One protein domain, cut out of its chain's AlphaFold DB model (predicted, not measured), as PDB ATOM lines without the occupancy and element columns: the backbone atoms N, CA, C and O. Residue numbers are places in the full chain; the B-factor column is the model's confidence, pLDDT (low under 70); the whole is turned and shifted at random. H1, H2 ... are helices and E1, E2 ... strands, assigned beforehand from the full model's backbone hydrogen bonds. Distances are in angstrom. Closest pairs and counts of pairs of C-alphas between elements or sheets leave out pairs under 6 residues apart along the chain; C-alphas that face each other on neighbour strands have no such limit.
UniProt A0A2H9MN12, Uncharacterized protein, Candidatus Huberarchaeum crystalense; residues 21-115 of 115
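Overview. This is residues 21 to 115 of the 115 residues of an uncharacterized protein of Candidatus Huberarchaeum crystalense (UniProt A0A2H9MN12). What shape do these atoms make? A long, twisted sheet of four strands has two helices, H1 and H2, over one face; the turn of the E2 and E3 hairpin makes one end of the long axis, and residues 80 to 85 stick out at the other. What are the parts? The printed part has 95 residues, with two named helices and four named strands in the order E1, E2, E3, H1, H2, E4; the class is mixed, and the mixed sheet runs E3, E2, E1, E4. How large is it? It is compact, with a radius of gyration of the C-alphas of 14.2 A and spans of 51 by 24 by 18 A.

Along the chain. Where are the strands of the meander? E1, residues 21 to 30, begins at C-alpha 21 (339.264, 331.207, 262.283) and is 30.0 A long. E2, residues 33 to 46, is 35.1 A and bends by 72 degrees at residue 36; E3, residues 52 to 61, is 23.0 A and bends by 67 degrees at residue 55. What follows? H1 is residues 84 to 98, 21.0 A, H2 residues 103 to 109, and E4 residues 112 to 114, ending at C-alpha 114 (325.348, 318.975, 281.517).

Arrangement. How do the strands pair? E1, E2 and E3 form a meander, each strand the antiparallel neighbour of the one before, with N 26 and O 40 at 2.8 A and N 57 and O 43 at 2.8 A. E4 is parallel to E1, with N 113 and O 27 at 2.8 A. Where are the helices? H1 is on the sheet at a height of 8.5 A, over E2 and E1, its closest C-alphas to E1 being Leu 93 and Leu 30, 6.3 A. H2 is on the same face, with the C-alphas of Ile 107 and Val 26 closest to E1 at 5.7 A; in both helices every O i to N i+4 pair is within hydrogen-bond range.

Size, cuts and confidence. What are the extremes? The C-alphas of Asp 48 and Ser 83 are the two farthest apart, 50.8 A. Is anything cut, long or uncertain? The printed part has no cut, and the link from E3 to H1, 22 residues, is long. Residues 80 to 82 have pLDDT under 70.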
ATOM      1  N   GLU A  21     340.104 332.377 262.046       95.88
ATOM      2  CA  GLU A  21     339.264 331.207 262.283       95.88
ATOM      3  C   GLU A  21     339.439 330.725 263.721       95.88
ATOM      4  O   GLU A  21     340.557 330.531 264.203       95.88
ATOM      5  N   MET A  22     338.307 330.544 264.386       96.12
ATOM      6  CA  MET A  22     338.189 330.103 265.762       96.12
ATOM      7  C   MET A  22     337.432 328.783 265.787       96.12
ATOM      8  O   MET A  22     336.456 328.604 265.058       96.12
ATOM      9  N   GLU A  23     337.862 327.874 266.655       96.50
ATOM     10  CA  GLU A  23     337.215 326.585 266.882       96.50
ATOM     11  C   GLU A  23     337.072 326.358 268.388       96.50
ATOM     12  O   GLU A  23     338.022 326.573 269.147       96.50
ATOM     13  N   ASN A  24     335.900 325.893 268.824       97.12
ATOM     14  CA  ASN A  24     335.728 325.334 270.162       97.12
ATOM     15  C   ASN A  24     334.904 324.046 270.127       97.12
ATOM     16  O   ASN A  24     333.986 323.890 269.318       97.12
ATOM     17  N   GLU A  25     335.226 323.133 271.040       96.81
ATOM     18  CA  GLU A  25     334.545 321.856 271.211       96.81
ATOM     19  C   GLU A  25     333.892 321.790 272.593       96.81
ATOM     20  O   GLU A  25     334.549 321.991 273.614       96.81
ATOM     21  N   VAL A  26     332.604 321.441 272.620       97.81
ATOM     22  CA  VAL A  26     331.841 321.222 273.849       97.81
ATOM     23  C   VAL A  26     331.345 319.795 273.945       97.81
ATOM     24  O   VAL A  26     330.713 319.258 273.032       97.81
ATOM     25  N   MET A  27     331.568 319.192 275.108       97.31
ATOM     26  CA  MET A  27     330.994 317.900 275.457       97.31
ATOM     27  C   MET A  27     329.613 318.066 276.103       97.31
ATOM     28  O   MET A  27     329.506 318.479 277.254       97.31
ATOM     29  N   PHE A  28     328.554 317.673 275.400       97.06
ATOM     30  CA  PHE A  28     327.203 317.574 275.952       97.06
ATOM     31  C   PHE A  28     326.985 316.207 276.586       97.06
ATOM     32  O   PHE A  28     327.233 315.187 275.942       97.06
ATOM     33  N   PHE A  29     326.482 316.153 277.818       96.50
ATOM     34  CA  PHE A  29     326.266 314.888 278.523       96.50
ATOM     35  C   PHE A  29     325.030 314.912 279.423       96.50
ATOM     36  O   PHE A  29     324.584 315.958 279.888       96.50
ATOM     37  N   LEU A  30     324.480 313.733 279.728       95.38
ATOM     38  CA  LEU A  30     323.422 313.621 280.737       95.38
ATOM     39  C   LEU A  30     324.031 313.721 282.137       95.38
ATOM     40  O   LEU A  30     324.818 312.850 282.512       95.38
ATOM     41  N   LYS A  31     323.605 314.682 282.972       94.31
ATOM     42  CA  LYS A  31     324.175 314.875 284.333       94.31
ATOM     43  C   LYS A  31     324.211 313.602 285.184       94.31
ATOM     44  O   LYS A  31     325.167 313.346 285.906       94.31
ATOM     45  N   LYS A  32     323.159 312.780 285.095       93.38
ATOM     46  CA  LYS A  32     323.054 311.509 285.839       93.38
ATOM     47  C   LYS A  32     323.876 310.373 285.225       93.38
ATOM     48  O   LYS A  32     324.101 309.365 285.889       93.38
ATOM     49  N   TYR A  33     324.289 310.509 283.967       92.06
ATOM     50  CA  TYR A  33     325.027 309.490 283.230       92.06
ATOM     51  C   TYR A  33     326.091 310.114 282.299       92.06
ATOM     52  O   TYR A  33     325.963 309.990 281.082       92.06
ATOM     53  N   PRO A  34     327.175 310.717 282.831       91.69
ATOM     54  CA  PRO A  34     328.160 311.467 282.027       91.69
ATOM     55  C   PRO A  34     328.884 310.644 280.949       91.69
ATOM     56  O   PRO A  34     329.400 311.172 279.969       91.69
ATOM     57  N   LYS A  35     328.889 309.314 281.098       90.31
ATOM     58  CA  LYS A  35     329.412 308.386 280.085       90.31
ATOM     59  C   LYS A  35     328.654 308.429 278.751       90.31
ATOM     60  O   LYS A  35     329.164 307.924 277.760       90.31
ATOM     61  N   PHE A  36     327.427 308.951 278.747       90.69
ATOM     62  CA  PHE A  36     326.680 309.246 277.531       90.69
ATOM     63  C   PHE A  36     326.932 310.708 277.213       90.69
ATOM     64  O   PHE A  36     326.390 311.588 277.887       90.69
ATOM     65  N   ASN A  37     327.791 310.934 276.229       94.44
ATOM     66  CA  ASN A  37     328.162 312.262 275.791       94.44
ATOM     67  C   ASN A  37     328.283 312.336 274.270       94.44
ATOM     68  O   ASN A  37     328.575 311.338 273.611       94.44
ATOM     69  N   ILE A  38     328.032 313.527 273.739       95.44
ATOM     70  CA  ILE A  38     328.208 313.878 272.333       95.44
ATOM     71  C   ILE A  38     329.012 315.170 272.294       95.44
ATOM     72  O   ILE A  38     328.759 316.093 273.066       95.44
ATOM     73  N   ARG A  39     329.999 315.222 271.406       97.06
ATOM     74  CA  ARG A  39     330.826 316.410 271.199       97.06
ATOM     75  C   ARG A  39     330.214 317.249 270.086       97.06
ATOM     76  O   ARG A  39     329.961 316.718 269.002       97.06
ATOM     77  N   ALA A  40     329.983 318.523 270.362       97.38
ATOM     78  CA  ALA A  40     329.649 319.531 269.368       97.38
ATOM     79  C   ALA A  40     330.869 320.425 269.145       97.38
ATOM     80  O   ALA A  40     331.591 320.730 270.088       97.38
ATOM     81  N   VAL A  41     331.085 320.840 267.909       97.56
ATOM     82  CA  VAL A  41     332.168 321.727 267.504       97.56
ATOM     83  C   VAL A  41     331.543 322.934 266.831       97.56
ATOM     84  O   VAL A  41     330.688 322.781 265.957       97.56
ATOM     85  N   GLY A  42     331.964 324.120 267.250       97.31
ATOM     86  CA  GLY A  42     331.638 325.371 266.588       97.31
ATOM     87  C   GLY A  42     332.874 325.957 265.949       97.31
ATOM     88  O   GLY A  42     333.906 326.060 266.609       97.31
ATOM     89  N   VAL A  43     332.742 326.366 264.693       96.94
ATOM     90  CA  VAL A  43     333.770 327.098 263.955       96.94
ATOM     91  C   VAL A  43     333.198 328.453 263.555       96.94
ATOM     92  O   VAL A  43     332.080 328.529 263.042       96.94
ATOM     93  N   TRP A  44     333.922 329.535 263.819       96.38
ATOM     94  CA  TRP A  44     333.505 330.891 263.454       96.38
ATOM     95  C   TRP A  44     334.703 331.764 263.091       96.38
ATOM     96  O   TRP A  44     335.852 331.389 263.311       96.38
ATOM     97  N   LEU A  45     334.423 332.931 262.513       95.81
ATOM     98  CA  LEU A  45     335.434 333.938 262.215       95.81
ATOM     99  C   LEU A  45     335.332 335.088 263.212       95.81
ATOM    100  O   LEU A  45     334.228 335.520 263.547       95.81
ATOM    101  N   GLU A  46     336.476 335.600 263.647       95.31
ATOM    102  CA  GLU A  46     336.594 336.830 264.433       95.31
ATOM    103  C   GLU A  46     337.380 337.891 263.659       95.31
ATOM    104  O   GLU A  46     338.307 337.560 262.918       95.31
ATOM    105  N   ASP A  47     337.015 339.160 263.830       93.44
ATOM    106  CA  ASP A  47     337.796 340.300 263.342       93.44
ATOM    107  C   ASP A  47     338.923 340.696 264.324       93.44
ATOM    108  O   ASP A  47     339.105 340.103 265.391       93.44
ATOM    109  N   ASP A  48     339.678 341.748 263.992       93.62
ATOM    110  CA  ASP A  48     340.729 342.292 264.867       93.62
ATOM    111  C   ASP A  48     340.200 342.798 266.234       93.62
ATOM    112  O   ASP A  48     340.981 342.937 267.183       93.62
ATOM    113  N   ASN A  49     338.894 343.066 266.368       92.56
ATOM    114  CA  ASN A  49     338.244 343.471 267.619       92.56
ATOM    115  C   ASN A  49     337.712 342.280 268.434       92.56
ATOM    116  O   ASN A  49     337.181 342.493 269.527       92.56
ATOM    117  N   ARG A  50     337.896 341.041 267.948       88.81
ATOM    118  CA  ARG A  50     337.309 339.804 268.498       88.81
ATOM    119  C   ARG A  50     335.783 339.766 268.418       88.81
ATOM    120  O   ARG A  50     335.132 339.096 269.219       88.81
ATOM    121  N   GLU A  51     335.200 340.500 267.480       91.00
ATOM    122  CA  GLU A  51     333.778 340.396 267.182       91.00
ATOM    123  C   GLU A  51     333.553 339.259 266.182       91.00
ATOM    124  O   GLU A  51     334.290 339.116 265.205       91.00
ATOM    125  N   MET A  52     332.529 338.432 266.426       91.25
ATOM    126  CA  MET A  52     332.173 337.365 265.493       91.25
ATOM    127  C   MET A  52     331.662 337.968 264.186       91.25
ATOM    128  O   MET A  52     330.702 338.741 264.173       91.25
ATOM    129  N   VAL A  53     332.242 337.520 263.078       92.38
ATOM    130  CA  VAL A  53     331.818 337.881 261.731       92.38
ATOM    131  C   VAL A  53     331.057 336.710 261.115       92.38
ATOM    132  O   VAL A  53     331.582 335.609 260.953       92.38
ATOM    133  N   GLY A  54     329.798 336.951 260.745       88.62
ATOM    134  CA  GLY A  54     328.938 335.943 260.123       88.62
ATOM    135  C   GLY A  54     328.281 334.993 261.127       88.62
ATOM    136  O   GLY A  54     327.825 335.406 262.190       88.62
ATOM    137  N   SER A  55     328.147 333.722 260.745       90.06
ATOM    138  CA  SER A  55     327.483 332.694 261.548       90.06
ATOM    139  C   SER A  55     328.450 331.595 261.952       90.06
ATOM    140  O   SER A  55     329.226 331.128 261.125       90.06
ATOM    141  N   ILE A  56     328.309 331.114 263.183       93.38
ATOM    142  CA  ILE A  56     328.963 329.889 263.641       93.38
ATOM    143  C   ILE A  56     328.465 328.668 262.852       93.38
ATOM    144  O   ILE A  56     327.255 328.426 262.757       93.38
ATOM    145  N   ASP A  57     329.403 327.908 262.298       96.00
ATOM    146  CA  ASP A  57     329.179 326.573 261.751       96.00
ATOM    147  C   ASP A  57     329.225 325.567 262.902       96.00
ATOM    148  O   ASP A  57     330.258 325.408 263.554       96.00
ATOM    149  N   ILE A  58     328.096 324.913 263.178       96.12
ATOM    150  CA  ILE A  58     327.986 323.921 264.248       96.12
ATOM    151  C   ILE A  58     327.853 322.544 263.630       96.12
ATOM    152  O   ILE A  58     326.946 322.293 262.841       96.12
ATOM    153  N   HIS A  59     328.703 321.633 264.082       97.19
ATOM    154  CA  HIS A  59     328.604 320.223 263.753       97.19
ATOM    155  C   HIS A  59     328.886 319.352 264.970       97.19
ATOM    156  O   HIS A  59     329.336 319.820 266.014       97.19
ATOM    157  N   PHE A  60     328.635 318.058 264.840       97.31
ATOM    158  CA  PHE A  60     328.878 317.087 265.895       97.31
ATOM    159  C   PHE A  60     329.952 316.084 265.482       97.31
ATOM    160  O   PHE A  60     330.238 315.897 264.295       97.31
ATOM    161  N   ARG A  61     330.563 315.422 266.466       96.62
ATOM    162  CA  ARG A  61     331.540 314.353 266.235       96.62
ATOM    163  C   ARG A  61     330.918 312.999 266.529       96.62
ATOM    164  O   ARG A  61     330.460 312.730 267.640       96.62
ATOM    165  N   HIS A  62     330.981 312.119 265.541       94.19
ATOM    166  CA  HIS A  62     330.529 310.744 265.681       94.19
ATOM    167  C   HIS A  62     331.266 310.008 266.798       94.19
ATOM    168  O   HIS A  62     332.500 309.990 266.827       94.19
ATOM    169  N   ILE A  63     330.519 309.306 267.653       89.88
ATOM    170  CA  ILE A  63     331.049 308.769 268.915       89.88
ATOM    171  C   ILE A  63     332.145 307.703 268.729       89.88
ATOM    172  O   ILE A  63     332.967 307.514 269.618       89.88
ATOM    173  N   PHE A  64     332.179 307.017 267.579       88.00
ATOM    174  CA  PHE A  64     333.189 305.981 267.288       88.00
ATOM    175  C   PHE A  64     334.249 306.376 266.271       88.00
ATOM    176  O   PHE A  64     335.352 305.845 266.302       88.00
ATOM    177  N   THR A  65     333.896 307.236 265.321       91.25
ATOM    178  CA  THR A  65     334.732 307.477 264.136       91.25
ATOM    179  C   THR A  65     335.315 308.880 264.137       91.25
ATOM    180  O   THR A  65     336.203 309.156 263.338       91.25
ATOM    181  N   GLY A  66     334.811 309.783 264.988       91.81
ATOM    182  CA  GLY A  66     335.201 311.193 265.005       91.81
ATOM    183  C   GLY A  66     334.805 311.971 263.746       91.81
ATOM    184  O   GLY A  66     335.153 313.148 263.624       91.81
ATOM    185  N   ARG A  67     334.084 311.343 262.802       94.69
ATOM    186  CA  ARG A  67     333.609 312.017 261.588       94.69
ATOM    187  C   ARG A  67     332.638 313.136 261.951       94.69
ATOM    188  O   ARG A  67     331.945 313.050 262.966       94.69
ATOM    189  N   ARG A  68     332.596 314.154 261.095       96.50
ATOM    190  CA  ARG A  68     331.601 315.221 261.154       96.50
ATOM    191  C   ARG A  68     330.203 314.635 260.936       96.50
ATOM    192  O   ARG A  68     330.012 313.822 260.033       96.50
ATOM    193  N   CYS A  69     329.275 315.050 261.783       96.50
ATOM    194  CA  CYS A  69     327.851 314.759 261.719       96.50
ATOM    195  C   CYS A  69     327.105 316.093 261.688       96.50
ATOM    196  O   CYS A  69     327.373 316.958 262.524       96.50
ATOM    197  N   GLU A  70     326.171 316.259 260.755       94.50
ATOM    198  CA  GLU A  70     325.412 317.515 260.624       94.50
ATOM    199  C   GLU A  70     324.277 317.598 261.652       94.50
ATOM    200  O   GLU A  70     323.767 318.672 261.963       94.50
ATOM    201  N   ASN A  71     323.887 316.459 262.225       93.31
ATOM    202  CA  ASN A  71     322.945 316.399 263.332       93.31
ATOM    203  C   ASN A  71     323.404 315.417 264.413       93.31
ATOM    204  O   ASN A  71     324.238 314.531 264.207       93.31
ATOM    205  N   VAL A  72     322.827 315.577 265.599       93.94
ATOM    206  CA  VAL A  72     323.192 314.795 266.782       93.94
ATOM    207  C   VAL A  72     322.892 313.299 266.615       93.94
ATOM    208  O   VAL A  72     323.597 312.460 267.171       93.94
ATOM    209  N   ARG A  73     321.880 312.935 265.818       92.69
ATOM    210  CA  ARG A  73     321.449 311.540 265.642       92.69
ATOM    211  C   ARG A  73     322.391 310.755 264.744       92.69
ATOM    212  O   ARG A  73     322.655 309.587 265.025       92.69
ATOM    213  N   GLU A  74     322.964 311.406 263.735       93.19
ATOM    214  CA  GLU A  74     324.028 310.838 262.904       93.19
ATOM    215  C   GLU A  74     325.227 310.380 263.739       93.19
ATOM    216  O   GLU A  74     325.905 309.424 263.364       93.19
ATOM    217  N   CYS A  75     325.462 310.996 264.905       92.31
ATOM    218  CA  CYS A  75     326.553 310.603 265.799       92.31
ATOM    219  C   CYS A  75     326.419 309.174 266.326       92.31
ATOM    220  O   CYS A  75     327.409 308.622 266.809       92.31
ATOM    221  N   LEU A  76     325.214 308.605 266.263       89.88
ATOM    222  CA  LEU A  76     324.874 307.271 266.750       89.88
ATOM    223  C   LEU A  76     324.683 306.258 265.613       89.88
ATOM    224  O   LEU A  76     324.340 305.104 265.872       89.88
ATOM    225  N   GLU A  77     324.880 306.652 264.355       86.62
ATOM    226  CA  GLU A  77     324.786 305.721 263.233       86.62
ATOM    227  C   GLU A  77     325.774 304.557 263.376       86.62
ATOM    228  O   GLU A  77     326.904 304.695 263.836       86.62
ATOM    229  N   GLY A  78     325.338 303.354 263.003       79.31
ATOM    230  CA  GLY A  78     326.162 302.157 263.178       79.31
ATOM    231  C   GLY A  78     326.325 301.714 264.637       79.31
ATOM    232  O   GLY A  78     326.977 300.701 264.902       79.31
ATOM    233  N   TRP A  79     325.713 302.409 265.598       74.88
ATOM    234  CA  TRP A  79     325.676 301.949 266.975       74.88
ATOM    235  C   TRP A  79     324.624 300.850 267.155       74.88
ATOM    236  O   TRP A  79     323.442 301.101 267.384       74.88
ATOM    237  N   TYR A  80     325.073 299.598 267.064       60.50
ATOM    238  CA  TYR A  80     324.196 298.423 267.111       60.50
ATOM    239  C   TYR A  80     324.140 297.708 268.471       60.50
ATOM    240  O   TYR A  80     323.394 296.744 268.625       60.50
ATOM    241  N   HIS A  81     324.885 298.156 269.485       56.12
ATOM    242  CA  HIS A  81     325.148 297.327 270.667       56.12
ATOM    243  C   HIS A  81     324.822 297.990 271.998       56.12
ATOM    244  O   HIS A  81     325.712 298.376 272.758       56.12
ATOM    245  N   SER A  82     323.538 298.012 272.365       60.38
ATOM    246  CA  SER A  82     323.215 298.099 273.786       60.38
ATOM    247  C   SER A  82     321.834 297.586 274.185       60.38
ATOM    248  O   SER A  82     320.931 297.418 273.369       60.38
ATOM    249  N   SER A  83     321.680 297.371 275.492       75.62
ATOM    250  CA  SER A  83     320.389 297.163 276.137       75.62
ATOM    251  C   SER A  83     319.433 298.335 275.870       75.62
ATOM    252  O   SER A  83     319.854 299.485 275.752       75.62
ATOM    253  N   ILE A  84     318.121 298.067 275.872       77.06
ATOM    254  CA  ILE A  84     317.058 299.082 275.697       77.06
ATOM    255  C   ILE A  84     317.292 300.321 276.581       77.06
ATOM    256  O   ILE A  84     317.092 301.453 276.151       77.06
ATOM    257  N   LYS A  85     317.788 300.114 277.809       80.62
ATOM    258  CA  LYS A  85     318.108 301.192 278.751       80.62
ATOM    259  C   LYS A  85     319.145 302.177 278.201       80.62
ATOM    260  O   LYS A  85     318.981 303.378 278.370       80.62
ATOM    261  N   ASN A  86     320.197 301.688 277.557       86.88
ATOM    262  CA  ASN A  86     321.240 302.538 276.987       86.88
ATOM    263  C   ASN A  86     320.736 303.261 275.733       86.88
ATOM    264  O   ASN A  86     321.045 304.437 275.569       86.88
ATOM    265  N   LYS A  87     319.919 302.601 274.897       87.00
ATOM    266  CA  LYS A  87     319.249 303.266 273.768       87.00
ATOM    267  C   LYS A  87     318.423 304.462 274.249       87.00
ATOM    268  O   LYS A  87     318.601 305.560 273.742       87.00
ATOM    269  N   ASN A  88     317.603 304.277 275.284       90.06
ATOM    270  CA  ASN A  88     316.784 305.361 275.835       90.06
ATOM    271  C   ASN A  88     317.624 306.532 276.365       90.06
ATOM    272  O   ASN A  88     317.201 307.678 276.255       90.06
ATOM    273  N   LEU A  89     318.803 306.266 276.937       92.69
ATOM    274  CA  LEU A  89     319.702 307.318 277.415       92.69
ATOM    275  C   LEU A  89     320.303 308.123 276.257       92.69
ATOM    276  O   LEU A  89     320.307 309.346 276.324       92.69
ATOM    277  N   TRP A  90     320.734 307.467 275.180       92.06
ATOM    278  CA  TRP A  90     321.207 308.168 273.984       92.06
ATOM    279  C   TRP A  90     320.117 308.985 273.294       92.06
ATOM    280  O   TRP A  90     320.357 310.140 272.963       92.06
ATOM    281  N   GLU A  91     318.916 308.425 273.141       92.19
ATOM    282  CA  GLU A  91     317.763 309.157 272.600       92.19
ATOM    283  C   GLU A  91     317.425 310.372 273.469       92.19
ATOM    284  O   GLU A  91     317.218 311.468 272.961       92.19
ATOM    285  N   THR A  92     317.445 310.206 274.797       94.38
ATOM    286  CA  THR A  92     317.222 311.319 275.733       94.38
ATOM    287  C   THR A  92     318.273 312.412 275.560       94.38
ATOM    288  O   THR A  92     317.930 313.589 275.580       94.38
ATOM    289  N   LEU A  93     319.548 312.042 275.401       95.06
ATOM    290  CA  LEU A  93     320.619 313.007 275.171       95.06
ATOM    291  C   LEU A  93     320.427 313.748 273.842       95.06
ATOM    292  O   LEU A  93     320.493 314.971 273.835       95.06
ATOM    293  N   CYS A  94     320.135 313.028 272.756       94.75
ATOM    294  CA  CYS A  94     319.884 313.629 271.444       94.75
ATOM    295  C   CYS A  94     318.728 314.627 271.500       94.75
ATOM    296  O   CYS A  94     318.907 315.772 271.101       94.75
ATOM    297  N   ASN A  95     317.588 314.230 272.076       95.69
ATOM    298  CA  ASN A  95     316.426 315.109 272.211       95.69
ATOM    299  C   ASN A  95     316.773 316.381 272.995       95.69
ATOM    300  O   ASN A  95     316.427 317.475 272.573       95.69
ATOM    301  N   ARG A  96     317.500 316.259 274.114       96.12
ATOM    302  CA  ARG A  96     317.886 317.428 274.921       96.12
ATOM    303  C   ARG A  96     318.836 318.371 274.194       96.12
ATOM    304  O   ARG A  96     318.759 319.571 274.423       96.12
ATOM    305  N   ILE A  97     319.726 317.844 273.354       95.69
ATOM    306  CA  ILE A  97     320.606 318.661 272.508       95.69
ATOM    307  C   ILE A  97     319.783 319.357 271.415       95.69
ATOM    308  O   ILE A  97     319.956 320.550 271.203       95.69
ATOM    309  N   GLU A  98     318.863 318.649 270.753       94.88
ATOM    310  CA  GLU A  98     317.971 319.219 269.725       94.88
ATOM    311  C   GLU A  98     317.049 320.312 270.292       94.88
ATOM    312  O   GLU A  98     316.778 321.308 269.625       94.88
ATOM    313  N   GLU A  99     316.600 320.154 271.537       95.44
ATOM    314  CA  GLU A  99     315.785 321.132 272.270       95.44
ATOM    315  C   GLU A  99     316.623 322.268 272.897       95.44
ATOM    316  O   GLU A  99     316.066 323.230 273.434       95.44
ATOM    317  N   CYS A 100     317.958 322.192 272.837       93.88
ATOM    318  CA  CYS A 100     318.863 323.184 273.417       93.88
ATOM    319  C   CYS A 100     318.952 324.430 272.522       93.88
ATOM    320  O   CYS A 100     319.797 324.541 271.634       93.88
ATOM    321  N   GLY A 101     318.072 325.404 272.774       90.56
ATOM    322  CA  GLY A 101     317.980 326.634 271.975       90.56
ATOM    323  C   GLY A 101     319.215 327.548 272.016       90.56
ATOM    324  O   GLY A 101     319.369 328.390 271.136       90.56
ATOM    325  N   ASN A 102     320.103 327.377 272.998       93.75
ATOM    326  CA  ASN A 102     321.295 328.198 273.230       93.75
ATOM    327  C   ASN A 102     322.617 327.478 272.899       93.75
ATOM    328  O   ASN A 102     323.675 327.836 273.419       93.75
ATOM    329  N   ILE A 103     322.583 326.466 272.026       93.31
ATOM    330  CA  ILE A 103     323.762 325.650 271.695       93.31
ATOM    331  C   ILE A 103     324.962 326.485 271.213       93.31
ATOM    332  O   ILE A 103     326.098 326.178 271.555       93.31
ATOM    333  N   LYS A 104     324.714 327.579 270.478       93.00
ATOM    334  CA  LYS A 104     325.752 328.506 269.994       93.00
ATOM    335  C   LYS A 104     326.511 329.154 271.147       93.00
ATOM    336  O   LYS A 104     327.733 329.104 271.190       93.00
ATOM    337  N   GLU A 105     325.770 329.721 272.092       94.44
ATOM    338  CA  GLU A 105     326.327 330.413 273.254       94.44
ATOM    339  C   GLU A 105     327.099 329.444 274.149       94.44
ATOM    340  O   GLU A 105     328.183 329.775 274.619       94.44
ATOM    341  N   ILE A 106     326.582 328.227 274.333       96.00
ATOM    342  CA  ILE A 106     327.282 327.175 275.076       96.00
ATOM    343  C   ILE A 106     328.605 326.837 274.385       96.00
ATOM    344  O   ILE A 106     329.647 326.825 275.036       96.00
ATOM    345  N   ILE A 107     328.583 326.620 273.065       94.75
ATOM    346  CA  ILE A 107     329.789 326.286 272.302       94.75
ATOM    347  C   ILE A 107     330.845 327.383 272.388       94.75
ATOM    348  O   ILE A 107     332.023 327.071 272.393       94.75
ATOM    349  N   GLN A 108     330.482 328.656 272.488       92.38
ATOM    350  CA  GLN A 108     331.484 329.719 272.579       92.38
ATOM    351  C   GLN A 108     332.094 329.888 273.974       92.38
ATOM    352  O   GLN A 108     333.217 330.371 274.088       92.38
ATOM    353  N   ASN A 109     331.359 329.537 275.032       93.69
ATOM    354  CA  ASN A 109     331.711 329.933 276.401       93.69
ATOM    355  C   ASN A 109     332.096 328.766 277.312       93.69
ATOM    356  O   ASN A 109     332.672 328.988 278.378       93.69
ATOM    357  N   GLU A 110     331.768 327.538 276.925       94.06
ATOM    358  CA  GLU A 110     331.949 326.357 277.760       94.06
ATOM    359  C   GLU A 110     332.876 325.333 277.100       94.06
ATOM    360  O   GLU A 110     333.213 325.424 275.922       94.06
ATOM    361  N   SER A 111     333.314 324.352 277.885       92.31
ATOM    362  CA  SER A 111     334.042 323.167 277.409       92.31
ATOM    363  C   SER A 111     333.233 321.880 277.605       92.31
ATOM    364  O   SER A 111     333.408 320.895 276.884       92.31
ATOM    365  N   GLU A 112     332.308 321.870 278.563       93.62
ATOM    366  CA  GLU A 112     331.418 320.753 278.857       93.62
ATOM    367  C   GLU A 112     330.079 321.276 279.384       93.62
ATOM    368  O   GLU A 112     330.055 322.185 280.204       93.62
ATOM    369  N   PHE A 113     328.964 320.686 278.944       95.19
ATOM    370  CA  PHE A 113     327.627 321.116 279.344       95.19
ATOM    371  C   PHE A 113     326.742 319.933 279.740       95.19
ATOM    372  O   PHE A 113     326.470 319.011 278.964       95.19
ATOM    373  N   GLY A 114     326.258 319.977 280.981       94.25
ATOM    374  CA  GLY A 114     325.348 318.975 281.517       94.25
ATOM    375  C   GLY A 114     323.889 319.312 281.212       94.25
ATOM    376  O   GLY A 114     323.367 320.298 281.738       94.25
ATOM    377  N   LEU A 115     323.213 318.434 280.468       90.56
ATOM    378  CA  LEU A 115     321.784 318.508 280.132       90.56
ATOM    379  C   LEU A 115     320.890 317.754 281.121       90.56
ATOM    380  O   LEU A 115     321.310 316.757 281.765       90.56
TER     381      LEU A 115